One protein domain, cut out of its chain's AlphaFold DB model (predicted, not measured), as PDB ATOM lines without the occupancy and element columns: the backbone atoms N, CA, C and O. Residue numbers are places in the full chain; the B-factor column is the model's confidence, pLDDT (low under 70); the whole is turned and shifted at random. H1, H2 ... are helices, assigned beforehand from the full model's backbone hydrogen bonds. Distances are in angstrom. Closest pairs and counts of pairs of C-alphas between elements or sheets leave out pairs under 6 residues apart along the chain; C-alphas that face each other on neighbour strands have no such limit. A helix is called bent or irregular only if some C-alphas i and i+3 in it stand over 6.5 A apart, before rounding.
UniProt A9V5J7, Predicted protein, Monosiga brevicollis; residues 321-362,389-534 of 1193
ATOM      1  N   ALA A 321     -18.642  14.458 -68.674       41.41
ATOM      2  CA  ALA A 321     -18.703  15.491 -67.639       41.41
ATOM      3  C   ALA A 321     -20.123  15.651 -67.066       41.41
ATOM      4  O   ALA A 321     -20.285  15.773 -65.854       41.41
ATOM      5  N   VAL A 322     -21.156  15.601 -67.916       41.88
ATOM      6  CA  VAL A 322     -22.561  15.715 -67.486       41.88
ATOM      7  C   VAL A 322     -23.032  14.446 -66.775       41.88
ATOM      8  O   VAL A 322     -23.746  14.542 -65.781       41.88
ATOM      9  N   THR A 323     -22.613  13.258 -67.223       48.62
ATOM     10  CA  THR A 323     -22.932  11.993 -66.536       48.62
ATOM     11  C   THR A 323     -22.150  11.827 -65.236       48.62
ATOM     12  O   THR A 323     -22.744  11.437 -64.236       48.62
ATOM     13  N   HIS A 324     -20.869  12.204 -65.181       49.66
ATOM     14  CA  HIS A 324     -20.103  12.257 -63.933       49.66
ATOM     15  C   HIS A 324     -20.692  13.283 -62.956       49.66
ATOM     16  O   HIS A 324     -20.793  13.013 -61.760       49.66
ATOM     17  N   TRP A 325     -21.124  14.448 -63.446       40.84
ATOM     18  CA  TRP A 325     -21.786  15.464 -62.628       40.84
ATOM     19  C   TRP A 325     -23.140  14.980 -62.100       40.84
ATOM     20  O   TRP A 325     -23.364  15.046 -60.897       40.84
ATOM     21  N   ARG A 326     -23.994  14.404 -62.957       43.44
ATOM     22  CA  ARG A 326     -25.292  13.832 -62.569       43.44
ATOM     23  C   ARG A 326     -25.128  12.707 -61.552       43.44
ATOM     24  O   ARG A 326     -25.784  12.731 -60.523       43.44
ATOM     25  N   ASN A 327     -24.187  11.793 -61.784       56.34
ATOM     26  CA  ASN A 327     -23.891  10.715 -60.843       56.34
ATOM     27  C   ASN A 327     -23.350  11.260 -59.509       56.34
ATOM     28  O   ASN A 327     -23.728  10.753 -58.461       56.34
ATOM     29  N   SER A 328     -22.530  12.320 -59.513       49.75
ATOM     30  CA  SER A 328     -22.001  12.927 -58.278       49.75
ATOM     31  C   SER A 328     -23.041  13.773 -57.527       49.75
ATOM     32  O   SER A 328     -23.010  13.817 -56.297       49.75
ATOM     33  N   ALA A 329     -23.973  14.423 -58.232       46.78
ATOM     34  CA  ALA A 329     -25.104  15.143 -57.644       46.78
ATOM     35  C   ALA A 329     -26.143  14.166 -57.067       46.78
ATOM     36  O   ALA A 329     -26.526  14.307 -55.906       46.78
ATOM     37  N   ASP A 330     -26.500  13.108 -57.805       50.50
ATOM     38  CA  ASP A 330     -27.398  12.042 -57.340       50.50
ATOM     39  C   ASP A 330     -26.798  11.281 -56.140       50.50
ATOM     40  O   ASP A 330     -27.511  10.950 -55.188       50.50
ATOM     41  N   GLU A 331     -25.478  11.065 -56.111       59.72
ATOM     42  CA  GLU A 331     -24.776  10.459 -54.972       59.72
ATOM     43  C   GLU A 331     -24.785  11.379 -53.734       59.72
ATOM     44  O   GLU A 331     -25.031  10.920 -52.616       59.72
ATOM     45  N   ARG A 332     -24.617  12.701 -53.901       52.59
ATOM     46  CA  ARG A 332     -24.650  13.671 -52.785       52.59
ATOM     47  C   ARG A 332     -26.059  13.951 -52.265       52.59
ATOM     48  O   ARG A 332     -26.263  13.976 -51.049       52.59
ATOM     49  N   GLN A 333     -27.037  14.130 -53.152       52.38
ATOM     50  CA  GLN A 333     -28.437  14.349 -52.784       52.38
ATOM     51  C   GLN A 333     -29.045  13.076 -52.183       52.38
ATOM     52  O   GLN A 333     -29.768  13.146 -51.180       52.38
ATOM     53  N   GLY A 334     -28.666  11.910 -52.720       59.41
ATOM     54  CA  GLY A 334     -28.942  10.602 -52.141       59.41
ATOM     55  C   GLY A 334     -28.392  10.462 -50.723       59.41
ATOM     56  O   GLY A 334     -29.032   9.846 -49.878       59.41
ATOM     57  N   ASP A 335     -27.263  11.087 -50.405       62.41
ATOM     58  CA  ASP A 335     -26.640  10.932 -49.096       62.41
ATOM     59  C   ASP A 335     -27.185  11.871 -48.010       62.41
ATOM     60  O   ASP A 335     -27.338  11.445 -46.862       62.41
ATOM     61  N   VAL A 336     -27.585  13.103 -48.345       58.34
ATOM     62  CA  VAL A 336     -28.324  13.968 -47.401       58.34
ATOM     63  C   VAL A 336     -29.697  13.372 -47.101       58.34
ATOM     64  O   VAL A 336     -30.111  13.309 -45.942       58.34
ATOM     65  N   THR A 337     -30.397  12.884 -48.129       64.50
ATOM     66  CA  THR A 337     -31.669  12.184 -47.927       64.50
ATOM     67  C   THR A 337     -31.481  10.868 -47.184       64.50
ATOM     68  O   THR A 337     -32.298  10.589 -46.315       64.50
ATOM     69  N   LYS A 338     -30.406  10.096 -47.410       73.75
ATOM     70  CA  LYS A 338     -30.072   8.924 -46.575       73.75
ATOM     71  C   LYS A 338     -29.831   9.313 -45.124       73.75
ATOM     72  O   LYS A 338     -30.335   8.623 -44.247       73.75
ATOM     73  N   CYS A 339     -29.121  10.406 -44.859       68.88
ATOM     74  CA  CYS A 339     -28.870  10.859 -43.496       68.88
ATOM     75  C   CYS A 339     -30.157  11.311 -42.793       68.88
ATOM     76  O   CYS A 339     -30.456  10.844 -41.695       68.88
ATOM     77  N   MET A 340     -30.985  12.125 -43.457       66.19
ATOM     78  CA  MET A 340     -32.299  12.502 -42.927       66.19
ATOM     79  C   MET A 340     -33.213  11.285 -42.765       66.19
ATOM     80  O   MET A 340     -33.939  11.195 -41.782       66.19
ATOM     81  N   LYS A 341     -33.162  10.334 -43.701       72.75
ATOM     82  CA  LYS A 341     -33.944   9.099 -43.645       72.75
ATOM     83  C   LYS A 341     -33.485   8.205 -42.494       72.75
ATOM     84  O   LYS A 341     -34.336   7.655 -41.802       72.75
ATOM     85  N   SER A 342     -32.177   8.114 -42.247       76.81
ATOM     86  CA  SER A 342     -31.603   7.441 -41.076       76.81
ATOM     87  C   SER A 342     -32.115   8.089 -39.799       76.81
ATOM     88  O   SER A 342     -32.727   7.410 -38.986       76.81
ATOM     89  N   PHE A 343     -32.006   9.416 -39.693       71.75
ATOM     90  CA  PHE A 343     -32.532  10.169 -38.558       71.75
ATOM     91  C   PHE A 343     -34.036   9.921 -38.350       71.75
ATOM     92  O   PHE A 343     -34.469   9.639 -37.237       71.75
ATOM     93  N   THR A 344     -34.854   9.940 -39.411       69.00
ATOM     94  CA  THR A 344     -36.293   9.641 -39.297       69.00
ATOM     95  C   THR A 344     -36.583   8.188 -38.921       69.00
ATOM     96  O   THR A 344     -37.540   7.929 -38.190       69.00
ATOM     97  N   ASN A 345     -35.771   7.238 -39.391       76.44
ATOM     98  CA  ASN A 345     -35.905   5.828 -39.039       76.44
ATOM     99  C   ASN A 345     -35.541   5.606 -37.565       76.44
ATOM    100  O   ASN A 345     -36.278   4.930 -36.851       76.44
ATOM    101  N   ASP A 346     -34.486   6.244 -37.068       75.94
ATOM    102  CA  ASP A 346     -34.097   6.165 -35.659       75.94
ATOM    103  C   ASP A 346     -35.142   6.833 -34.749       75.94
ATOM    104  O   ASP A 346     -35.493   6.317 -33.681       75.94
ATOM    105  N   LEU A 347     -35.759   7.923 -35.220       69.12
ATOM    106  CA  LEU A 347     -36.931   8.523 -34.581       69.12
ATOM    107  C   LEU A 347     -38.107   7.545 -34.475       69.12
ATOM    108  O   LEU A 347     -38.816   7.557 -33.468       69.12
ATOM    109  N   SER A 348     -38.327   6.698 -35.484       71.94
ATOM    110  CA  SER A 348     -39.423   5.722 -35.476       71.94
ATOM    111  C   SER A 348     -39.234   4.629 -34.410       71.94
ATOM    112  O   SER A 348     -40.209   4.181 -33.803       71.94
ATOM    113  N   PHE A 349     -37.986   4.273 -34.085       75.69
ATOM    114  CA  PHE A 349     -37.677   3.380 -32.966       75.69
ATOM    115  C   PHE A 349     -37.983   4.039 -31.611       75.69
ATOM    116  O   PHE A 349     -38.661   3.456 -30.759       75.69
ATOM    117  N   LEU A 350     -37.561   5.295 -31.428       70.44
ATOM    118  CA  LEU A 350     -37.872   6.083 -30.230       70.44
ATOM    119  C   LEU A 350     -39.378   6.326 -30.059       70.44
ATOM    120  O   LEU A 350     -39.876   6.429 -28.935       70.44
ATOM    121  N   TRP A 351     -40.125   6.363 -31.157       69.75
ATOM    122  CA  TRP A 351     -41.585   6.395 -31.153       69.75
ATOM    123  C   TRP A 351     -42.200   5.167 -30.475       69.75
ATOM    124  O   TRP A 351     -43.116   5.317 -29.666       69.75
ATOM    125  N   GLY A 352     -41.660   3.969 -30.725       72.00
ATOM    126  CA  GLY A 352     -42.079   2.744 -30.038       72.00
ATOM    127  C   GLY A 352     -41.872   2.826 -28.521       72.00
ATOM    128  O   GLY A 352     -42.773   2.496 -27.748       72.00
ATOM    129  N   LEU A 353     -40.727   3.364 -28.087       67.94
ATOM    130  CA  LEU A 353     -40.438   3.635 -26.671       67.94
ATOM    131  C   LEU A 353     -41.397   4.671 -26.064       67.94
ATOM    132  O   LEU A 353     -41.863   4.501 -24.938       67.94
ATOM    133  N   SER A 354     -41.724   5.720 -26.820       65.94
ATOM    134  CA  SER A 354     -42.630   6.797 -26.398       65.94
ATOM    135  C   SER A 354     -44.044   6.271 -26.137       65.94
ATOM    136  O   SER A 354     -44.631   6.550 -25.092       65.94
ATOM    137  N   LEU A 355     -44.564   5.453 -27.058       70.38
ATOM    138  CA  LEU A 355     -45.845   4.758 -26.909       70.38
ATOM    139  C   LEU A 355     -45.844   3.825 -25.693       70.38
ATOM    140  O   LEU A 355     -46.815   3.815 -24.941       70.38
ATOM    141  N   GLY A 356     -44.745   3.104 -25.451       69.19
ATOM    142  CA  GLY A 356     -44.592   2.255 -24.266       69.19
ATOM    143  C   GLY A 356     -44.681   3.032 -22.946       69.19
ATOM    144  O   GLY A 356     -45.389   2.607 -22.037       69.19
ATOM    145  N   ILE A 357     -44.023   4.194 -22.846       64.06
ATOM    146  CA  ILE A 357     -44.072   5.052 -21.644       64.06
ATOM    147  C   ILE A 357     -45.495   5.566 -21.388       64.06
ATOM    148  O   ILE A 357     -45.947   5.568 -20.245       64.06
ATOM    149  N   ILE A 358     -46.210   5.971 -22.442       62.12
ATOM    150  CA  ILE A 358     -47.590   6.465 -22.335       62.12
ATOM    151  C   ILE A 358     -48.535   5.342 -21.884       62.12
ATOM    152  O   ILE A 358     -49.375   5.555 -21.013       62.12
ATOM    153  N   LEU A 359     -48.380   4.134 -22.434       66.12
ATOM    154  CA  LEU A 359     -49.213   2.984 -22.074       66.12
ATOM    155  C   LEU A 359     -48.983   2.523 -20.624       66.12
ATOM    156  O   LEU A 359     -49.940   2.155 -19.946       66.12
ATOM    157  N   LEU A 360     -47.751   2.622 -20.111       59.47
ATOM    158  CA  LEU A 360     -47.416   2.273 -18.723       59.47
ATOM    159  C   LEU A 360     -48.091   3.174 -17.672       59.47
ATOM    160  O   LEU A 360     -48.288   2.728 -16.540       59.47
ATOM    161  N   ASP A 361     -48.450   4.417 -18.013       53.16
ATOM    162  CA  ASP A 361     -49.140   5.334 -17.087       53.16
ATOM    163  C   ASP A 361     -50.652   5.038 -16.996       53.16
ATOM    164  O   ASP A 361     -51.283   5.284 -15.969       53.16
ATOM    165  N   ILE A 362     -51.235   4.433 -18.039       55.31
ATOM    166  CA  ILE A 362     -52.671   4.112 -18.106       55.31
ATOM    167  C   ILE A 362     -53.014   2.863 -17.267       55.31
ATOM    168  O   ILE A 362     -54.123   2.754 -16.744       55.31
ATOM    169  N   LEU A 389     -62.580   4.722 -28.982       39.47
ATOM    170  CA  LEU A 389     -61.144   4.487 -29.172       39.47
ATOM    171  C   LEU A 389     -60.521   5.524 -30.117       39.47
ATOM    172  O   LEU A 389     -59.447   6.034 -29.818       39.47
ATOM    173  N   ARG A 390     -61.204   5.900 -31.214       41.69
ATOM    174  CA  ARG A 390     -60.777   7.035 -32.049       41.69
ATOM    175  C   ARG A 390     -60.778   8.320 -31.246       41.69
ATOM    176  O   ARG A 390     -59.765   8.985 -31.259       41.69
ATOM    177  N   TYR A 391     -61.840   8.634 -30.511       37.28
ATOM    178  CA  TYR A 391     -61.913   9.846 -29.696       37.28
ATOM    179  C   TYR A 391     -60.831   9.874 -28.607       37.28
ATOM    180  O   TYR A 391     -60.212  10.904 -28.395       37.28
ATOM    181  N   VAL A 392     -60.517   8.747 -27.969       39.97
ATOM    182  CA  VAL A 392     -59.436   8.639 -26.978       39.97
ATOM    183  C   VAL A 392     -58.053   8.760 -27.639       39.97
ATOM    184  O   VAL A 392     -57.193   9.464 -27.118       39.97
ATOM    185  N   LEU A 393     -57.847   8.175 -28.824       42.66
ATOM    186  CA  LEU A 393     -56.595   8.292 -29.583       42.66
ATOM    187  C   LEU A 393     -56.422   9.652 -30.288       42.66
ATOM    188  O   LEU A 393     -55.291  10.084 -30.472       42.66
ATOM    189  N   THR A 394     -57.502  10.343 -30.673       39.84
ATOM    190  CA  THR A 394     -57.458  11.634 -31.391       39.84
ATOM    191  C   THR A 394     -57.715  12.847 -30.504       39.84
ATOM    192  O   THR A 394     -57.273  13.934 -30.864       39.84
ATOM    193  N   PHE A 395     -58.371  12.696 -29.352       34.28
ATOM    194  CA  PHE A 395     -58.675  13.781 -28.405       34.28
ATOM    195  C   PHE A 395     -58.379  13.426 -26.940       34.28
ATOM    196  O   PHE A 395     -57.954  14.302 -26.195       34.28
ATOM    197  N   GLY A 396     -58.494  12.160 -26.530       35.34
ATOM    198  CA  GLY A 396     -58.134  11.711 -25.176       35.34
ATOM    199  C   GLY A 396     -56.648  11.882 -24.856       35.34
ATOM    200  O   GLY A 396     -56.307  12.144 -23.710       35.34
ATOM    201  N   TRP A 397     -55.767  11.845 -25.862       43.53
ATOM    202  CA  TRP A 397     -54.387  12.300 -25.699       43.53
ATOM    203  C   TRP A 397     -54.319  13.808 -25.419       43.53
ATOM    204  O   TRP A 397     -53.555  14.183 -24.560       43.53
ATOM    205  N   MET A 398     -55.138  14.692 -26.003       36.12
ATOM    206  CA  MET A 398     -55.136  16.114 -25.609       36.12
ATOM    207  C   MET A 398     -55.678  16.339 -24.186       36.12
ATOM    208  O   MET A 398     -55.095  17.128 -23.442       36.12
ATOM    209  N   ASP A 399     -56.695  15.590 -23.753       32.94
ATOM    210  CA  ASP A 399     -57.174  15.623 -22.359       32.94
ATOM    211  C   ASP A 399     -56.177  14.983 -21.364       32.94
ATOM    212  O   ASP A 399     -56.097  15.400 -20.210       32.94
ATOM    213  N   ALA A 400     -55.353  14.020 -21.800       37.66
ATOM    214  CA  ALA A 400     -54.281  13.413 -20.997       37.66
ATOM    215  C   ALA A 400     -52.952  14.202 -21.041       37.66
ATOM    216  O   ALA A 400     -52.188  14.189 -20.078       37.66
ATOM    217  N   LEU A 401     -52.677  14.923 -22.135       40.41
ATOM    218  CA  LEU A 401     -51.512  15.797 -22.336       40.41
ATOM    219  C   LEU A 401     -51.679  17.163 -21.672       40.41
ATOM    220  O   LEU A 401     -50.705  17.899 -21.501       40.41
ATOM    221  N   THR A 402     -52.900  17.501 -21.275       36.72
ATOM    222  CA  THR A 402     -53.184  18.680 -20.475       36.72
ATOM    223  C   THR A 402     -54.208  18.340 -19.403       36.72
ATOM    224  O   THR A 402     -55.400  18.413 -19.672       36.72
ATOM    225  N   PRO A 403     -53.820  18.215 -18.121       41.59
ATOM    226  CA  PRO A 403     -54.521  19.076 -17.199       41.59
ATOM    227  C   PRO A 403     -54.227  20.512 -17.682       41.59
ATOM    228  O   PRO A 403     -53.054  20.902 -17.729       41.59
ATOM    229  N   PRO A 404     -55.227  21.343 -18.026       39.53
ATOM    230  CA  PRO A 404     -55.032  22.777 -18.281       39.53
ATOM    231  C   PRO A 404     -54.479  23.556 -17.056       39.53
ATOM    232  O   PRO A 404     -54.542  24.779 -17.003       39.53
ATOM    233  N   ALA A 405     -53.896  22.867 -16.068       39.25
ATOM    234  CA  ALA A 405     -53.616  23.332 -14.721       39.25
ATOM    235  C   ALA A 405     -52.179  23.835 -14.465       39.25
ATOM    236  O   ALA A 405     -51.933  24.336 -13.373       39.25
ATOM    237  N   HIS A 406     -51.229  23.774 -15.414       56.91
ATOM    238  CA  HIS A 406     -49.849  24.248 -15.150       56.91
ATOM    239  C   HIS A 406     -49.244  25.246 -16.154       56.91
ATOM    240  O   HIS A 406     -48.196  25.819 -15.875       56.91
ATOM    241  N   LEU A 407     -49.899  25.568 -17.275       54.50
ATOM    242  CA  LEU A 407     -49.401  26.620 -18.189       54.50
ATOM    243  C   LEU A 407     -49.551  28.045 -17.625       54.50
ATOM    244  O   LEU A 407     -48.820  28.952 -18.028       54.50
ATOM    245  N   LEU A 408     -50.489  28.209 -16.692       58.78
ATOM    246  CA  LEU A 408     -50.700  29.409 -15.882       58.78
ATOM    247  C   LEU A 408     -49.781  29.438 -14.649       58.78
ATOM    248  O   LEU A 408     -49.718  30.434 -13.934       58.78
ATOM    249  N   GLU A 409     -49.061  28.345 -14.382       67.25
ATOM    250  CA  GLU A 409     -48.172  28.266 -13.233       67.25
ATOM    251  C   GLU A 409     -46.867  29.022 -13.513       67.25
ATOM    252  O   GLU A 409     -46.303  28.990 -14.612       67.25
ATOM    253  N   THR A 410     -46.409  29.742 -12.495       62.31
ATOM    254  CA  THR A 410     -45.328  30.728 -12.570       62.31
ATOM    255  C   THR A 410     -44.017  30.204 -11.975       62.31
ATOM    256  O   THR A 410     -43.172  30.996 -11.593       62.31
ATOM    257  N   ASP A 411     -43.842  28.891 -11.835       70.81
ATOM    258  CA  ASP A 411     -42.817  28.322 -10.945       70.81
ATOM    259  C   ASP A 411     -41.494  27.952 -11.659       70.81
ATOM    260  O   ASP A 411     -41.343  28.133 -12.868       70.81
ATOM    261  N   GLU A 412     -40.529  27.375 -10.919       77.00
ATOM    262  CA  GLU A 412     -39.213  26.863 -11.393       77.00
ATOM    263  C   GLU A 412     -39.295  25.946 -12.633       77.00
ATOM    264  O   GLU A 412     -38.324  25.709 -13.350       77.00
ATOM    265  N   ILE A 413     -40.492  25.435 -12.885       83.31
ATOM    266  CA  ILE A 413     -40.912  24.583 -13.990       83.31
ATOM    267  C   ILE A 413     -40.939  25.346 -15.328       83.31
ATOM    268  O   ILE A 413     -40.835  24.699 -16.370       83.31
ATOM    269  N   ALA A 414     -41.034  26.675 -15.339       87.94
ATOM    270  CA  ALA A 414     -41.224  27.449 -16.564       87.94
ATOM    271  C   ALA A 414     -40.074  27.280 -17.573       87.94
ATOM    272  O   ALA A 414     -40.305  27.023 -18.755       87.94
ATOM    273  N   TRP A 415     -38.827  27.360 -17.102       90.44
ATOM    274  CA  TRP A 415     -37.621  27.283 -17.934       90.44
ATOM    275  C   TRP A 415     -37.431  25.952 -18.665       90.44
ATOM    276  O   TRP A 415     -37.241  25.985 -19.877       90.44
ATOM    277  N   PRO A 416     -37.509  24.779 -18.008       91.25
ATOM    278  CA  PRO A 416     -37.424  23.505 -18.716       91.25
ATOM    279  C   PRO A 416     -38.585  23.320 -19.695       91.25
ATOM    280  O   PRO A 416     -38.371  22.802 -20.780       91.25
ATOM    281  N   THR A 417     -39.794  23.809 -19.398       90.81
ATOM    282  CA  THR A 417     -40.871  23.766 -20.400       90.81
ATOM    283  C   THR A 417     -40.544  24.664 -21.600       90.81
ATOM    284  O   THR A 417     -40.691  24.231 -22.738       90.81
ATOM    285  N   ALA A 418     -40.038  25.881 -21.377       91.00
ATOM    286  CA  ALA A 418     -39.591  26.770 -22.450       91.00
ATOM    287  C   ALA A 418     -38.449  26.165 -23.280       91.00
ATOM    288  O   ALA A 418     -38.484  26.276 -24.500       91.00
ATOM    289  N   ALA A 419     -37.501  25.466 -22.653       93.19
ATOM    290  CA  ALA A 419     -36.459  24.715 -23.348       93.19
ATOM    291  C   ALA A 419     -37.029  23.522 -24.136       93.19
ATOM    292  O   ALA A 419     -36.597  23.275 -25.254       93.19
ATOM    293  N   GLY A 420     -38.046  22.830 -23.610       91.19
ATOM    294  CA  GLY A 420     -38.800  21.800 -24.338       91.19
ATOM    295  C   GLY A 420     -39.381  22.326 -25.644       91.19
ATOM    296  O   GLY A 420     -39.170  21.731 -26.694       91.19
ATOM    297  N   PHE A 421     -40.036  23.488 -25.596       90.12
ATOM    298  CA  PHE A 421     -40.516  24.157 -26.805       90.12
ATOM    299  C   PHE A 421     -39.366  24.668 -27.680       90.12
ATOM    300  O   PHE A 421     -39.422  24.505 -28.889       90.12
ATOM    301  N   GLY A 422     -38.301  25.223 -27.096       90.19
ATOM    302  CA  GLY A 422     -37.112  25.658 -27.832       90.19
ATOM    303  C   GLY A 422     -36.441  24.526 -28.614       90.19
ATOM    304  O   GLY A 422     -36.008  24.744 -29.738       90.19
ATOM    305  N   ALA A 423     -36.443  23.298 -28.089       90.88
ATOM    306  CA  ALA A 423     -35.930  22.114 -28.781       90.88
ATOM    307  C   ALA A 423     -36.708  21.785 -30.069       90.88
ATOM    308  O   ALA A 423     -36.124  21.271 -31.022       90.88
ATOM    309  N   ILE A 424     -37.992  22.159 -30.146       88.81
ATOM    310  CA  ILE A 424     -38.820  22.012 -31.356       88.81
ATOM    311  C   ILE A 424     -38.298  22.915 -32.491       88.81
ATOM    312  O   ILE A 424     -38.597  22.669 -33.657       88.81
ATOM    313  N   SER A 425     -37.439  23.909 -32.222       88.25
ATOM    314  CA  SER A 425     -36.816  24.698 -33.295       88.25
ATOM    315  C   SER A 425     -35.909  23.867 -34.215       88.25
ATOM    316  O   SER A 425     -35.563  24.338 -35.295       88.25
ATOM    317  N   ILE A 426     -35.585  22.618 -33.854       83.94
ATOM    318  CA  ILE A 426     -34.867  21.665 -34.714       83.94
ATOM    319  C   ILE A 426     -35.579  21.385 -36.044       83.94
ATOM    320  O   ILE A 426     -34.938  21.017 -37.022       83.94
ATOM    321  N   VAL A 427     -36.902  21.571 -36.105       79.00
ATOM    322  CA  VAL A 427     -37.667  21.350 -37.345       79.00
ATOM    323  C   VAL A 427     -37.423  22.457 -38.358       79.00
ATOM    324  O   VAL A 427     -37.615  22.280 -39.556       79.00
ATOM    325  N   VAL A 428     -36.997  23.621 -37.885       77.62
ATOM    326  CA  VAL A 428     -36.953  24.825 -38.702       77.62
ATOM    327  C   VAL A 428     -35.985  24.693 -39.888       77.62
ATOM    328  O   VAL A 428     -36.420  24.973 -41.004       77.62
ATOM    329  N   PRO A 429     -34.751  24.171 -39.727       70.62
ATOM    330  CA  PRO A 429     -33.873  23.890 -40.867       70.62
ATOM    331  C   PRO A 429     -34.409  22.800 -41.808       70.62
ATOM    332  O   PRO A 429     -34.073  22.773 -42.986       70.62
ATOM    333  N   ALA A 430     -35.249  21.887 -41.311       70.69
ATOM    334  CA  ALA A 430     -35.852  20.852 -42.148       70.69
ATOM    335  C   ALA A 430     -36.966  21.424 -43.047       70.69
ATOM    336  O   ALA A 430     -37.077  21.019 -44.202       70.69
ATOM    337  N   PHE A 431     -37.736  22.405 -42.559       69.62
ATOM    338  CA  PHE A 431     -38.759  23.098 -43.352       69.62
ATOM    339  C   PHE A 431     -38.191  23.891 -44.524       69.62
ATOM    340  O   PHE A 431     -38.843  23.977 -45.562       69.62
ATOM    341  N   THR A 432     -37.010  24.496 -44.370       66.50
ATOM    342  CA  THR A 432     -36.416  25.293 -45.453       66.50
ATOM    343  C   THR A 432     -35.969  24.429 -46.624       66.50
ATOM    344  O   THR A 432     -35.888  24.930 -47.740       66.50
ATOM    345  N   ASN A 433     -35.692  23.145 -46.381       64.31
ATOM    346  CA  ASN A 433     -35.035  22.291 -47.362       64.31
ATOM    347  C   ASN A 433     -35.995  21.431 -48.184       64.31
ATOM    348  O   ASN A 433     -35.590  21.008 -49.254       64.31
ATOM    349  N   ASN A 434     -37.225  21.172 -47.723       59.50
ATOM    350  CA  ASN A 434     -38.298  20.521 -48.485       59.50
ATOM    351  C   ASN A 434     -39.637  20.724 -47.763       59.50
ATOM    352  O   ASN A 434     -39.672  20.799 -46.534       59.50
ATOM    353  N   ALA A 435     -40.744  20.766 -48.509       54.72
ATOM    354  CA  ALA A 435     -42.091  20.828 -47.949       54.72
ATOM    355  C   ALA A 435     -42.378  19.561 -47.127       54.72
ATOM    356  O   ALA A 435     -42.888  18.567 -47.641       54.72
ATOM    357  N   LEU A 436     -42.025  19.582 -45.839       62.34
ATOM    358  CA  LEU A 436     -42.452  18.558 -44.901       62.34
ATOM    359  C   LEU A 436     -43.983  18.497 -44.982       62.34
ATOM    360  O   LEU A 436     -44.639  19.520 -44.756       62.34
ATOM    361  N   PRO A 437     -44.571  17.332 -45.306       78.31
ATOM    362  CA  PRO A 437     -46.012  17.190 -45.235       78.31
ATOM    363  C   PRO A 437     -46.466  17.551 -43.817       78.31
ATOM    364  O   PRO A 437     -45.717  17.379 -42.854       78.31
ATOM    365  N   LEU A 438     -47.702  18.030 -43.667       75.94
ATOM    366  CA  LEU A 438     -48.299  18.374 -42.366       75.94
ATOM    367  C   LEU A 438     -48.083  17.266 -41.308       75.94
ATOM    368  O   LEU A 438     -47.935  17.539 -40.116       75.94
ATOM    369  N   THR A 439     -48.005  16.013 -41.766       79.88
ATOM    370  CA  THR A 439     -47.677  14.832 -40.964       79.88
ATOM    371  C   THR A 439     -46.314  14.927 -40.281       79.88
ATOM    372  O   THR A 439     -46.221  14.564 -39.118       79.88
ATOM    373  N   GLY A 440     -45.280  15.478 -40.923       81.00
ATOM    374  CA  GLY A 440     -43.958  15.678 -40.324       81.00
ATOM    375  C   GLY A 440     -43.989  16.609 -39.109       81.00
ATOM    376  O   GLY A 440     -43.359  16.319 -38.095       81.00
ATOM    377  N   ILE A 441     -44.795  17.675 -39.164       80.69
ATOM    378  CA  ILE A 441     -44.983  18.603 -38.034       80.69
ATOM    379  C   ILE A 441     -45.596  17.870 -36.843       80.69
ATOM    380  O   ILE A 441     -45.116  17.982 -35.713       80.69
ATOM    381  N   LEU A 442     -46.649  17.093 -37.106       84.06
ATOM    382  CA  LEU A 442     -47.333  16.308 -36.088       84.06
ATOM    383  C   LEU A 442     -46.401  15.242 -35.496       84.06
ATOM    384  O   LEU A 442     -46.342  15.100 -34.278       84.06
ATOM    385  N   THR A 443     -45.631  14.546 -36.334       85.25
ATOM    386  CA  THR A 443     -44.676  13.520 -35.896       85.25
ATOM    387  C   THR A 443     -43.640  14.091 -34.941       85.25
ATOM    388  O   THR A 443     -43.330  13.470 -33.926       85.25
ATOM    389  N   ILE A 444     -43.128  15.287 -35.233       83.25
ATOM    390  CA  ILE A 444     -42.115  15.915 -34.391       83.25
ATOM    391  C   ILE A 444     -42.731  16.451 -33.097       83.25
ATOM    392  O   ILE A 444     -42.141  16.293 -32.031       83.25
ATOM    393  N   LEU A 445     -43.944  17.008 -33.149       84.44
ATOM    394  CA  LEU A 445     -44.659  17.384 -31.931       84.44
ATOM    395  C   LEU A 445     -44.835  16.171 -31.008       84.44
ATOM    396  O   LEU A 445     -44.520  16.253 -29.823       84.44
ATOM    397  N   ILE A 446     -45.268  15.034 -31.559       87.50
ATOM    398  CA  ILE A 446     -45.438  13.786 -30.805       87.50
ATOM    399  C   ILE A 446     -44.099  13.261 -30.276       87.50
ATOM    400  O   ILE A 446     -44.053  12.750 -29.163       87.50
ATOM    401  N   PHE A 447     -43.002  13.460 -31.003       88.06
ATOM    402  CA  PHE A 447     -41.665  13.107 -30.532       88.06
ATOM    403  C   PHE A 447     -41.205  13.949 -29.329       88.06
ATOM    404  O   PHE A 447     -40.628  13.427 -28.386       88.06
ATOM    405  N   PHE A 448     -41.489  15.253 -29.288       88.25
ATOM    406  CA  PHE A 448     -41.081  16.093 -28.149       88.25
ATOM    407  C   PHE A 448     -42.056  16.048 -26.961       88.25
ATOM    408  O   PHE A 448     -41.693  16.437 -25.849       88.25
ATOM    409  N   ILE A 449     -43.277  15.545 -27.155       88.81
ATOM    410  CA  ILE A 449     -44.300  15.429 -26.107       88.81
ATOM    411  C   ILE A 449     -43.831  14.622 -24.876       88.81
ATOM    412  O   ILE A 449     -44.004  15.130 -23.763       88.81
ATOM    413  N   PRO A 450     -43.200  13.435 -25.001       91.12
ATOM    414  CA  PRO A 450     -42.680  12.673 -23.865       91.12
ATOM    415  C   PRO A 450     -41.740  13.472 -22.959       91.12
ATOM    416  O   PRO A 450     -41.845  13.375 -21.738       91.12
ATOM    417  N   LEU A 451     -40.880  14.334 -23.519       90.00
ATOM    418  CA  LEU A 451     -39.999  15.201 -22.724       90.00
ATOM    419  C   LEU A 451     -40.769  16.168 -21.835       90.00
ATOM    420  O   LEU A 451     -40.255  16.576 -20.799       90.00
ATOM    421  N   ILE A 452     -41.976  16.560 -22.230       88.00
ATOM    422  CA  ILE A 452     -42.832  17.436 -21.435       88.00
ATOM    423  C   ILE A 452     -43.687  16.600 -20.478       88.00
ATOM    424  O   ILE A 452     -43.842  16.984 -19.322       88.00
ATOM    425  N   LEU A 453     -44.193  15.444 -20.912       86.62
ATOM    426  CA  LEU A 453     -45.035  14.567 -20.094       86.62
ATOM    427  C   LEU A 453     -44.305  13.915 -18.927       86.62
ATOM    428  O   LEU A 453     -44.849  13.866 -17.828       86.62
ATOM    429  N   CYS A 454     -43.071  13.454 -19.140       90.38
ATOM    430  CA  CYS A 454     -42.241  12.819 -18.114       90.38
ATOM    431  C   CYS A 454     -42.107  13.687 -16.854       90.38
ATOM    432  O   CYS A 454     -41.970  13.192 -15.739       90.38
ATOM    433  N   LYS A 455     -42.224  15.004 -17.011       84.94
ATOM    434  CA  LYS A 455     -42.239  15.966 -15.915       84.94
ATOM    435  C   LYS A 455     -43.518  15.941 -15.075       84.94
ATOM    436  O   LYS A 455     -43.462  16.212 -13.876       84.94
ATOM    437  N   TYR A 456     -44.656  15.674 -15.706       83.44
ATOM    438  CA  TYR A 456     -45.980  15.670 -15.082       83.44
ATOM    439  C   TYR A 456     -46.443  14.274 -14.661       83.44
ATOM    440  O   TYR A 456     -47.526  14.148 -14.092       83.44
ATOM    441  N   ALA A 457     -45.622  13.246 -14.890       86.19
ATOM    442  CA  ALA A 457     -45.906  11.888 -14.457       86.19
ATOM    443  C   ALA A 457     -46.252  11.843 -12.959       86.19
ATOM    444  O   ALA A 457     -45.556  12.422 -12.114       86.19
ATOM    445  N   ARG A 458     -47.320  11.108 -12.624       81.31
ATOM    446  CA  ARG A 458     -47.811  10.956 -11.244       81.31
ATOM    447  C   ARG A 458     -46.723  10.401 -10.324       81.31
ATOM    448  O   ARG A 458     -46.552  10.860  -9.194       81.31
ATOM    449  N   THR A 459     -45.952   9.438 -10.824       86.25
ATOM    450  CA  THR A 459     -44.743   8.906 -10.191       86.25
ATOM    451  C   THR A 459     -43.531   9.721 -10.633       86.25
ATOM    452  O   THR A 459     -42.777   9.353 -11.530       86.25
ATOM    453  N   GLN A 460     -43.321  10.854  -9.964       84.50
ATOM    454  CA  GLN A 460     -42.285  11.818 -10.336       84.50
ATOM    455  C   GLN A 460     -40.869  11.214 -10.459       84.50
ATOM    456  O   GLN A 460     -40.081  11.687 -11.266       84.50
ATOM    457  N   THR A 461     -40.514  10.169  -9.700       89.06
ATOM    458  CA  THR A 461     -39.214   9.482  -9.850       89.06
ATOM    459  C   THR A 461     -39.090   8.751 -11.185       89.06
ATOM    460  O   THR A 461     -38.078   8.905 -11.861       89.06
ATOM    461  N   ILE A 462     -40.120   7.997 -11.580       92.25
ATOM    462  CA  ILE A 462     -40.160   7.272 -12.857       92.25
ATOM    463  C   ILE A 462     -40.154   8.276 -14.006       92.25
ATOM    464  O   ILE A 462     -39.342   8.152 -14.916       92.25
ATOM    465  N   GLY A 463     -40.989   9.313 -13.913       92.44
ATOM    466  CA  GLY A 463     -41.034  10.392 -14.894       92.44
ATOM    467  C   GLY A 463     -39.691  11.098 -15.071       92.44
ATOM    468  O   GLY A 463     -39.240  11.285 -16.194       92.44
ATOM    469  N   LEU A 464     -38.986  11.423 -13.983       94.00
ATOM    470  CA  LEU A 464     -37.670  12.062 -14.070       94.00
ATOM    471  C   LEU A 464     -36.602  11.148 -14.680       94.00
ATOM    472  O   LEU A 464     -35.815  11.622 -15.494       94.00
ATOM    473  N   VAL A 465     -36.572   9.860 -14.317       95.69
ATOM    474  CA  VAL A 465     -35.617   8.890 -14.884       95.69
ATOM    475  C   VAL A 465     -35.905   8.645 -16.365       95.69
ATOM    476  O   VAL A 465     -34.981   8.680 -17.175       95.69
ATOM    477  N   ALA A 466     -37.175   8.471 -16.736       94.19
ATOM    478  CA  ALA A 466     -37.595   8.330 -18.127       94.19
ATOM    479  C   ALA A 466     -37.291   9.600 -18.936       94.19
ATOM    480  O   ALA A 466     -36.752   9.513 -20.034       94.19
ATOM    481  N   GLY A 467     -37.562  10.782 -18.377       94.56
ATOM    482  CA  GLY A 467     -37.234  12.071 -18.985       94.56
ATOM    483  C   GLY A 467     -35.730  12.272 -19.174       94.56
ATOM    484  O   GLY A 467     -35.311  12.703 -20.245       94.56
ATOM    485  N   ALA A 468     -34.911  11.893 -18.186       96.12
ATOM    486  CA  ALA A 468     -33.454  11.914 -18.295       96.12
ATOM    487  C   ALA A 468     -32.971  10.990 -19.420       96.12
ATOM    488  O   ALA A 468     -32.275  11.451 -20.324       96.12
ATOM    489  N   ALA A 469     -33.394   9.723 -19.414       95.69
ATOM    490  CA  ALA A 469     -33.026   8.752 -20.442       95.69
ATOM    491  C   ALA A 469     -33.451   9.218 -21.844       95.69
ATOM    492  O   ALA A 469     -32.646   9.207 -22.773       95.69
ATOM    493  N   TYR A 470     -34.683   9.716 -21.979       95.19
ATOM    494  CA  TYR A 470     -35.198  10.224 -23.247       95.19
ATOM    495  C   TYR A 470     -34.430  11.462 -23.721       95.19
ATOM    496  O   TYR A 470     -34.070  11.553 -24.887       95.19
ATOM    497  N   SER A 471     -34.112  12.406 -22.829       95.19
ATOM    498  CA  SER A 471     -33.336  13.600 -23.191       95.19
ATOM    499  C   SER A 471     -31.920  13.276 -23.672       95.19
ATOM    500  O   SER A 471     -31.429  13.940 -24.579       95.19
ATOM    501  N   VAL A 472     -31.289  12.233 -23.119       95.38
ATOM    502  CA  VAL A 472     -29.981  11.737 -23.570       95.38
ATOM    503  C   VAL A 472     -30.100  11.084 -24.945       95.38
ATOM    504  O   VAL A 472     -29.300  11.396 -25.820       95.38
ATOM    505  N   ALA A 473     -31.129  10.261 -25.168       94.44
ATOM    506  CA  ALA A 473     -31.375   9.648 -26.473       94.44
ATOM    507  C   ALA A 473     -31.639  10.703 -27.561       94.44
ATOM    508  O   ALA A 473     -31.084  10.631 -28.652       94.44
ATOM    509  N   VAL A 474     -32.434  11.734 -27.257       92.44
ATOM    510  CA  VAL A 474     -32.643  12.863 -28.176       92.44
ATOM    511  C   VAL A 474     -31.330  13.604 -28.423       92.44
ATOM    512  O   VAL A 474     -31.039  13.950 -29.564       92.44
ATOM    513  N   LEU A 475     -30.517  13.835 -27.390       93.62
ATOM    514  CA  LEU A 475     -29.228  14.508 -27.544       93.62
ATOM    515  C   LEU A 475     -28.271  13.725 -28.452       93.62
ATOM    516  O   LEU A 475     -27.603  14.338 -29.278       93.62
ATOM    517  N   GLU A 476     -28.239  12.398 -28.332       94.19
ATOM    518  CA  GLU A 476     -27.474  11.515 -29.215       94.19
ATOM    519  C   GLU A 476     -27.946  11.640 -30.668       94.19
ATOM    520  O   GLU A 476     -27.128  11.839 -31.560       94.19
ATOM    521  N   GLN A 477     -29.260  11.639 -30.905       90.81
ATOM    522  CA  GLN A 477     -29.819  11.824 -32.248       90.81
ATOM    523  C   GLN A 477     -29.466  13.188 -32.849       90.81
ATOM    524  O   GLN A 477     -29.094  13.287 -34.019       90.81
ATOM    525  N   VAL A 478     -29.533  14.255 -32.048       89.50
ATOM    526  CA  VAL A 478     -29.128  15.592 -32.499       89.50
ATOM    527  C   VAL A 478     -27.622  15.659 -32.753       89.50
ATOM    528  O   VAL A 478     -27.196  16.291 -33.718       89.50
ATOM    529  N   TRP A 479     -26.811  14.988 -31.937       92.56
ATOM    530  CA  TRP A 479     -25.370  14.908 -32.144       92.56
ATOM    531  C   TRP A 479     -25.019  14.163 -33.433       92.56
ATOM    532  O   TRP A 479     -24.204  14.652 -34.210       92.56
ATOM    533  N   SER A 480     -25.682  13.039 -33.709       90.94
ATOM    534  CA  SER A 480     -25.536  12.291 -34.961       90.94
ATOM    535  C   SER A 480     -25.935  13.132 -36.173       90.94
ATOM    536  O   SER A 480     -25.218  13.146 -37.173       90.94
ATOM    537  N   ALA A 481     -27.019  13.908 -36.068       86.06
ATOM    538  CA  ALA A 481     -27.403  14.856 -37.109       86.06
ATOM    539  C   ALA A 481     -26.312  15.921 -37.327       86.06
ATOM    540  O   ALA A 481     -25.935  16.191 -38.463       86.06
ATOM    541  N   ILE A 482     -25.746  16.484 -36.257       88.50
ATOM    542  CA  ILE A 482     -24.659  17.473 -36.345       88.50
ATOM    543  C   ILE A 482     -23.389  16.875 -36.941       88.50
ATOM    544  O   ILE A 482     -22.767  17.527 -37.775       88.50
ATOM    545  N   ALA A 483     -23.011  15.657 -36.551       89.62
ATOM    546  CA  ALA A 483     -21.855  14.960 -37.107       89.62
ATOM    547  C   ALA A 483     -22.036  14.734 -38.614       89.62
ATOM    548  O   ALA A 483     -21.152  15.069 -39.400       89.62
ATOM    549  N   CYS A 484     -23.224  14.277 -39.017       85.19
ATOM    550  CA  CYS A 484     -23.568  14.096 -40.420       85.19
ATOM    551  C   CYS A 484     -23.544  15.417 -41.210       85.19
ATOM    552  O   CYS A 484     -23.006  15.475 -42.316       85.19
ATOM    553  N   PHE A 485     -24.079  16.503 -40.642       81.69
ATOM    554  CA  PHE A 485     -24.032  17.819 -41.281       81.69
ATOM    555  C   PHE A 485     -22.615  18.397 -41.337       81.69
ATOM    556  O   PHE A 485     -22.271  19.047 -42.320       81.69
ATOM    557  N   GLY A 486     -21.788  18.152 -40.322       81.94
ATOM    558  CA  GLY A 486     -20.417  18.653 -40.251       81.94
ATOM    559  C   GLY A 486     -19.485  18.035 -41.293       81.94
ATOM    560  O   GLY A 486     -18.560  18.702 -41.744       81.94
ATOM    561  N   GLU A 487     -19.739  16.792 -41.703       81.12
ATOM    562  CA  GLU A 487     -18.892  16.082 -42.667       81.12
ATOM    563  C   GLU A 487     -19.166  16.500 -44.124       81.12
ATOM    564  O   GLU A 487     -18.289  16.388 -44.978       81.12
ATOM    565  N   ARG A 488     -20.371  17.011 -44.417       62.56
ATOM    566  CA  ARG A 488     -20.836  17.224 -45.800       62.56
ATOM    567  C   ARG A 488     -21.408  18.599 -46.124       62.56
ATOM    568  O   ARG A 488     -21.534  18.920 -47.303       62.56
ATOM    569  N   GLN A 489     -21.773  19.407 -45.130       59.56
ATOM    570  CA  GLN A 489     -22.429  20.702 -45.326       59.56
ATOM    571  C   GLN A 489     -21.683  21.854 -44.645       59.56
ATOM    572  O   GLN A 489     -20.918  21.690 -43.699       59.56
ATOM    573  N   SER A 490     -21.934  23.064 -45.151       68.75
ATOM    574  CA  SER A 490     -21.412  24.320 -44.614       68.75
ATOM    575  C   SER A 490     -21.726  24.472 -43.122       68.75
ATOM    576  O   SER A 490     -22.856  24.201 -42.708       68.75
ATOM    577  N   ALA A 491     -20.782  25.023 -42.349       83.19
ATOM    578  CA  ALA A 491     -20.901  25.374 -40.923       83.19
ATOM    579  C   ALA A 491     -22.225  26.073 -40.524       83.19
ATOM    580  O   ALA A 491     -22.633  26.040 -39.367       83.19
ATOM    581  N   ILE A 492     -22.924  26.663 -41.494       83.00
ATOM    582  CA  ILE A 492     -24.271  27.234 -41.418       83.00
ATOM    583  C   ILE A 492     -25.299  26.266 -40.812       83.00
ATOM    584  O   ILE A 492     -26.040  26.656 -39.909       83.00
ATOM    585  N   ASN A 493     -25.345  25.008 -41.260       83.69
ATOM    586  CA  ASN A 493     -26.347  24.055 -40.765       83.69
ATOM    587  C   ASN A 493     -26.041  23.616 -39.331       83.69
ATOM    588  O   ASN A 493     -26.954  23.440 -38.529       83.69
ATOM    589  N   VAL A 494     -24.756  23.552 -38.971       89.12
ATOM    590  CA  VAL A 494     -24.321  23.339 -37.585       89.12
ATOM    591  C   VAL A 494     -24.731  24.527 -36.705       89.12
ATOM    592  O   VAL A 494     -25.300  24.319 -35.636       89.12
ATOM    593  N   LEU A 495     -24.532  25.768 -37.172       89.81
ATOM    594  CA  LEU A 495     -24.963  26.986 -36.468       89.81
ATOM    595  C   LEU A 495     -26.483  27.010 -36.236       89.81
ATOM    596  O   LEU A 495     -26.934  27.366 -35.145       89.81
ATOM    597  N   ALA A 496     -27.276  26.580 -37.222       90.12
ATOM    598  CA  ALA A 496     -28.732  26.502 -37.109       90.12
ATOM    599  C   ALA A 496     -29.208  25.501 -36.032       90.12
ATOM    600  O   ALA A 496     -30.281  25.685 -35.447       90.12
ATOM    601  N   MET A 497     -28.391  24.483 -35.725       91.62
ATOM    602  CA  MET A 497     -28.655  23.452 -34.709       91.62
ATOM    603  C   MET A 497     -28.174  23.822 -33.294       91.62
ATOM    604  O   MET A 497     -28.446  23.091 -32.335       91.62
ATOM    605  N   ILE A 498     -27.520  24.973 -33.104       93.00
ATOM    606  CA  ILE A 498     -27.061  25.416 -31.774       93.00
ATOM    607  C   ILE A 498     -28.231  25.681 -30.802       93.00
ATOM    608  O   ILE A 498     -28.197  25.178 -29.680       93.00
ATOM    609  N   PRO A 499     -29.303  26.417 -31.159       94.44
ATOM    610  CA  PRO A 499     -30.410  26.639 -30.227       94.44
ATOM    611  C   PRO A 499     -31.088  25.352 -29.715       94.44
ATOM    612  O   PRO A 499     -31.235  25.226 -28.493       94.44
ATOM    613  N   PRO A 500     -31.473  24.377 -30.569       92.81
ATOM    614  CA  PRO A 500     -32.117  23.160 -30.084       92.81
ATOM    615  C   PRO A 500     -31.160  22.285 -29.265       92.81
ATOM    616  O   PRO A 500     -31.581  21.750 -28.239       92.81
ATOM    617  N   THR A 501     -29.871  22.192 -29.622       94.19
ATOM    618  CA  THR A 501     -28.884  21.462 -28.799       94.19
ATOM    619  C   THR A 501     -28.729  22.066 -27.412       94.19
ATOM    620  O   THR A 501     -28.764  21.340 -26.418       94.19
ATOM    621  N   VAL A 502     -28.612  23.391 -27.306       95.69
ATOM    622  CA  VAL A 502     -28.532  24.083 -26.010       95.69
ATOM    623  C   VAL A 502     -29.801  23.843 -25.183       95.69
ATOM    624  O   VAL A 502     -29.729  23.619 -23.976       95.69
ATOM    625  N   CYS A 503     -30.973  23.813 -25.820       95.88
ATOM    626  CA  CYS A 503     -32.231  23.518 -25.135       95.88
ATOM    627  C   CYS A 503     -32.306  22.069 -24.622       95.88
ATOM    628  O   CYS A 503     -32.695  21.842 -23.475       95.88
ATOM    629  N   ILE A 504     -31.906  21.089 -25.436       95.06
ATOM    630  CA  ILE A 504     -31.935  19.661 -25.073       95.06
ATOM    631  C   ILE A 504     -30.887  19.346 -24.001       95.06
ATOM    632  O   ILE A 504     -31.189  18.650 -23.032       95.06
ATOM    633  N   THR A 505     -29.680  19.903 -24.113       95.94
ATOM    634  CA  THR A 505     -28.641  19.760 -23.078       95.94
ATOM    635  C   THR A 505     -29.087  20.367 -21.751       95.94
ATOM    636  O   THR A 505     -28.899  19.750 -20.701       95.94
ATOM    637  N   TYR A 506     -29.745  21.531 -21.777       96.12
ATOM    638  CA  TYR A 506     -30.335  22.132 -20.583       96.12
ATOM    639  C   TYR A 506     -31.416  21.238 -19.961       96.12
ATOM    640  O   TYR A 506     -31.420  21.047 -18.745       96.12
ATOM    641  N   LEU A 507     -32.305  20.656 -20.771       94.44
ATOM    642  CA  LEU A 507     -33.315  19.704 -20.300       94.44
ATOM    643  C   LEU A 507     -32.689  18.471 -19.657       94.44
ATOM    644  O   LEU A 507     -33.099  18.087 -18.564       94.44
ATOM    645  N   ALA A 508     -31.684  17.878 -20.302       96.19
ATOM    646  CA  ALA A 508     -30.974  16.723 -19.770       96.19
ATOM    647  C   ALA A 508     -30.321  17.055 -18.423       96.19
ATOM    648  O   ALA A 508     -30.542  16.354 -17.434       96.19
ATOM    649  N   ALA A 509     -29.596  18.174 -18.345       96.38
ATOM    650  CA  ALA A 509     -28.990  18.644 -17.104       96.38
ATOM    651  C   ALA A 509     -30.039  18.913 -16.012       96.38
ATOM    652  O   ALA A 509     -29.818  18.584 -14.846       96.38
ATOM    653  N   TRP A 510     -31.197  19.469 -16.378       95.75
ATOM    654  CA  TRP A 510     -32.299  19.704 -15.452       95.75
ATOM    655  C   TRP A 510     -32.877  18.392 -14.908       95.75
ATOM    656  O   TRP A 510     -33.020  18.259 -13.693       95.75
ATOM    657  N   TYR A 511     -33.150  17.407 -15.769       96.12
ATOM    658  CA  TYR A 511     -33.642  16.093 -15.355       96.12
ATOM    659  C   TYR A 511     -32.655  15.393 -14.413       96.12
ATOM    660  O   TYR A 511     -33.046  14.951 -13.330       96.12
ATOM    661  N   TRP A 512     -31.364  15.382 -14.757       96.38
ATOM    662  CA  TRP A 512     -30.311  14.842 -13.895       96.38
ATOM    663  C   TRP A 512     -30.212  15.568 -12.555       96.38
ATOM    664  O   TRP A 512     -30.095  14.930 -11.508       96.38
ATOM    665  N   TRP A 513     -30.312  16.898 -12.557       96.19
ATOM    666  CA  TRP A 513     -30.291  17.684 -11.329       96.19
ATOM    667  C   TRP A 513     -31.486  17.370 -10.420       96.19
ATOM    668  O   TRP A 513     -31.311  17.221  -9.209       96.19
ATOM    669  N   GLN A 514     -32.685  17.196 -10.981       94.00
ATOM    670  CA  GLN A 514     -33.869  16.802 -10.212       94.00
ATOM    671  C   GLN A 514     -33.745  15.386  -9.638       94.00
ATOM    672  O   GLN A 514     -34.126  15.157  -8.488       94.00
ATOM    673  N   ILE A 515     -33.167  14.446 -10.394       95.00
ATOM    674  CA  ILE A 515     -32.846  13.101  -9.894       95.00
ATOM    675  C   ILE A 515     -31.859  13.200  -8.728       95.00
ATOM    676  O   ILE A 515     -32.102  12.613  -7.675       95.00
ATOM    677  N   ALA A 516     -30.789  13.986  -8.866       95.50
ATOM    678  CA  ALA A 516     -29.796  14.175  -7.812       95.50
ATOM    679  C   ALA A 516     -30.403  14.805  -6.548       95.50
ATOM    680  O   ALA A 516     -30.126  14.344  -5.441       95.50
ATOM    681  N   LYS A 517     -31.283  15.805  -6.695       92.94
ATOM    682  CA  LYS A 517     -31.998  16.442  -5.576       92.94
ATOM    683  C   LYS A 517     -32.877  15.437  -4.825       92.94
ATOM    684  O   LYS A 517     -32.899  15.432  -3.597       92.94
ATOM    685  N   ARG A 518     -33.555  14.542  -5.548       91.12
ATOM    686  CA  ARG A 518     -34.337  13.452  -4.941       91.12
ATOM    687  C   ARG A 518     -33.473  12.382  -4.303       91.12
ATOM    688  O   ARG A 518     -33.825  11.891  -3.241       91.12
ATOM    689  N   ALA A 519     -32.351  12.029  -4.921       93.25
ATOM    690  CA  ALA A 519     -31.407  11.079  -4.352       93.25
ATOM    691  C   ALA A 519     -30.814  11.613  -3.039       93.25
ATOM    692  O   ALA A 519     -30.728  10.869  -2.069       93.25
ATOM    693  N   GLN A 520     -30.486  12.911  -2.977       93.69
ATOM    694  CA  GLN A 520     -30.068  13.584  -1.743       93.69
ATOM    695  C   GLN A 520     -31.167  13.540  -0.681       93.69
ATOM    696  O   GLN A 520     -30.901  13.153   0.450       93.69
ATOM    697  N   TYR A 521     -32.409  13.848  -1.057       89.94
ATOM    698  CA  TYR A 521     -33.545  13.769  -0.143       89.94
ATOM    699  C   TYR A 521     -33.781  12.341   0.394       89.94
ATOM    700  O   TYR A 521     -33.951  12.142   1.595       89.94
ATOM    701  N   LEU A 522     -33.722  11.325  -0.474       90.81
ATOM    702  CA  LEU A 522     -33.810   9.916  -0.079       90.81
ATOM    703  C   LEU A 522     -32.650   9.507   0.835       90.81
ATOM    704  O   LEU A 522     -32.857   8.767   1.793       90.81
ATOM    705  N   TYR A 523     -31.444  10.002   0.567       93.88
ATOM    706  CA  TYR A 523     -30.272   9.760   1.399       93.88
ATOM    707  C   TYR A 523     -30.407  10.390   2.793       93.88
ATOM    708  O   TYR A 523     -30.119   9.730   3.791       93.88
ATOM    709  N   ASP A 524     -30.899  11.627   2.881       92.62
ATOM    710  CA  ASP A 524     -31.166  12.297   4.157       92.62
ATOM    711  C   ASP A 524     -32.269  11.576   4.947       92.62
ATOM    712  O   ASP A 524     -32.134  11.371   6.156       92.62
ATOM    713  N   ARG A 525     -33.301  11.078   4.253       90.00
ATOM    714  CA  ARG A 525     -34.344  10.235   4.849       90.00
ATOM    715  C   ARG A 525     -33.784   8.918   5.393       90.00
ATOM    716  O   ARG A 525     -34.129   8.531   6.506       90.00
ATOM    717  N   LEU A 526     -32.901   8.246   4.648       93.19
ATOM    718  CA  LEU A 526     -32.228   7.015   5.096       93.19
ATOM    719  C   LEU A 526     -31.320   7.250   6.310       93.19
ATOM    720  O   LEU A 526     -31.146   6.349   7.124       93.19
ATOM    721  N   LYS A 527     -30.779   8.462   6.470       95.69
ATOM    722  CA  LYS A 527     -30.017   8.866   7.661       95.69
ATOM    723  C   LYS A 527     -30.872   9.135   8.900       95.69
ATOM    724  O   LYS A 527     -30.318   9.487   9.937       95.69
ATOM    725  N   GLY A 528     -32.193   9.001   8.811       93.94
ATOM    726  CA  GLY A 528     -33.094   9.318   9.914       93.94
ATOM    727  C   GLY A 528     -33.285  10.820  10.142       93.94
ATOM    728  O   GLY A 528     -33.913  11.199  11.127       93.94
ATOM    729  N   ASN A 529     -32.815  11.687   9.233       89.25
ATOM    730  CA  ASN A 529     -33.206  13.096   9.226       89.25
ATOM    731  C   ASN A 529     -34.613  13.178   8.621       89.25
ATOM    732  O   ASN A 529     -34.785  13.428   7.428       89.25
ATOM    733  N   VAL A 530     -35.624  12.867   9.436       72.38
ATOM    734  CA  VAL A 530     -37.028  12.819   9.014       72.38
ATOM    735  C   VAL A 530     -37.541  14.242   8.805       72.38
ATOM    736  O   VAL A 530     -38.087  14.873   9.704       72.38
ATOM    737  N   HIS A 531     -37.374  14.753   7.592       78.19
ATOM    738  CA  HIS A 531     -38.319  15.715   7.047       78.19
ATOM    739  C   HIS A 531     -39.328  14.903   6.240       78.19
ATOM    740  O   HIS A 531     -38.936  14.218   5.301       78.19
ATOM    741  N   GLU A 532     -40.599  14.899   6.646       80.94
ATOM    742  CA  GLU A 532     -41.660  14.326   5.818       80.94
ATOM    743  C   GLU A 532     -41.717  15.084   4.490       80.94
ATOM    744  O   GLU A 532     -41.649  16.316   4.455       80.94
ATOM    745  N   GLU A 533     -41.797  14.341   3.382       78.19
ATOM    746  CA  GLU A 533     -41.950  14.966   2.071       78.19
ATOM    747  C   GLU A 533     -43.346  15.573   2.064       78.19
ATOM    748  O   GLU A 533     -44.294  14.848   2.394       78.19
ATOM    749  N   PRO A 534     -43.504  16.857   1.701       80.38
ATOM    750  CA  PRO A 534     -44.832  17.426   1.582       80.38
ATOM    751  C   PRO A 534     -45.638  16.544   0.635       80.38
ATOM    752  O   PRO A 534     -45.182  16.204  -0.464       80.38
TER     753      PRO A 534
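What this domain is: This is residues 321 to 362 and 389 to 534 of the 1193 residues of the protein "Predicted protein" of Monosiga brevicollis (UniProt A9V5J7). Five helices, H1, H3, H4, H5 and H7, make a long, loose bundle, up and down, each running against the one before it; residues 321 to 331 of H1 stick out at one end, while H2 hangs off the side near H4. The short H6 turns the chain from H5 into H7. The printed part has 188 residues with seven named helices, H1 to H7 in chain order, and no named strand: all helix. It is loose and elongated, with a radius of gyration of the C-alphas of 20.1 A and spans of 79 by 41 by 28 A.

Where its parts are: H1, residues 321 to 362, begins with C-alpha 321 at (-18.703, 15.491, -67.639) and is 61.1 A long. H2 is residues 389 to 401, H3 414 to 433, H4 438 to 456, H5 460 to 488 (41.8 A), H6 491 to 496, and H7 498 to 526 (41.5 A), ending with C-alpha 526 at (-32.228, 7.015, 5.096). H2, H3 and H4 are only just irregular: C-alphas 394 and 397 are 6.50 A apart, 426 and 429 6.6 A, 447 and 450 6.8 A.

How they stand to each other: H5 is the hub, touching H1, H4, H6 and H7. H1 and H5 run opposite ways at a shallow tilt of 1 degrees, closest at C-alphas 339 and 484, 6.9 A. H5 and H7 touch at C-alphas 468 and 511, 5.1 A. H3 touches H7 at C-alphas 423 and 500, 4.2 A. H3 and H4 form a hairpin. H6 and H7 have every O i to N i+4 pair within hydrogen-bond range; H1 has 36 of 38, H2 7 of 9, H3 8 of 16, H4 10 of 15, H5 24 of 25.

The domain as a whole: C-alphas 321 and 528, the two farthest apart, are 79.1 A apart. Residues 363 to 388 are not printed; the gap is 13.9 A. The link from H2 to H3 is long. Mean pLDDT of the printed part is 76.2; residues 389 to 410 are among those under 70.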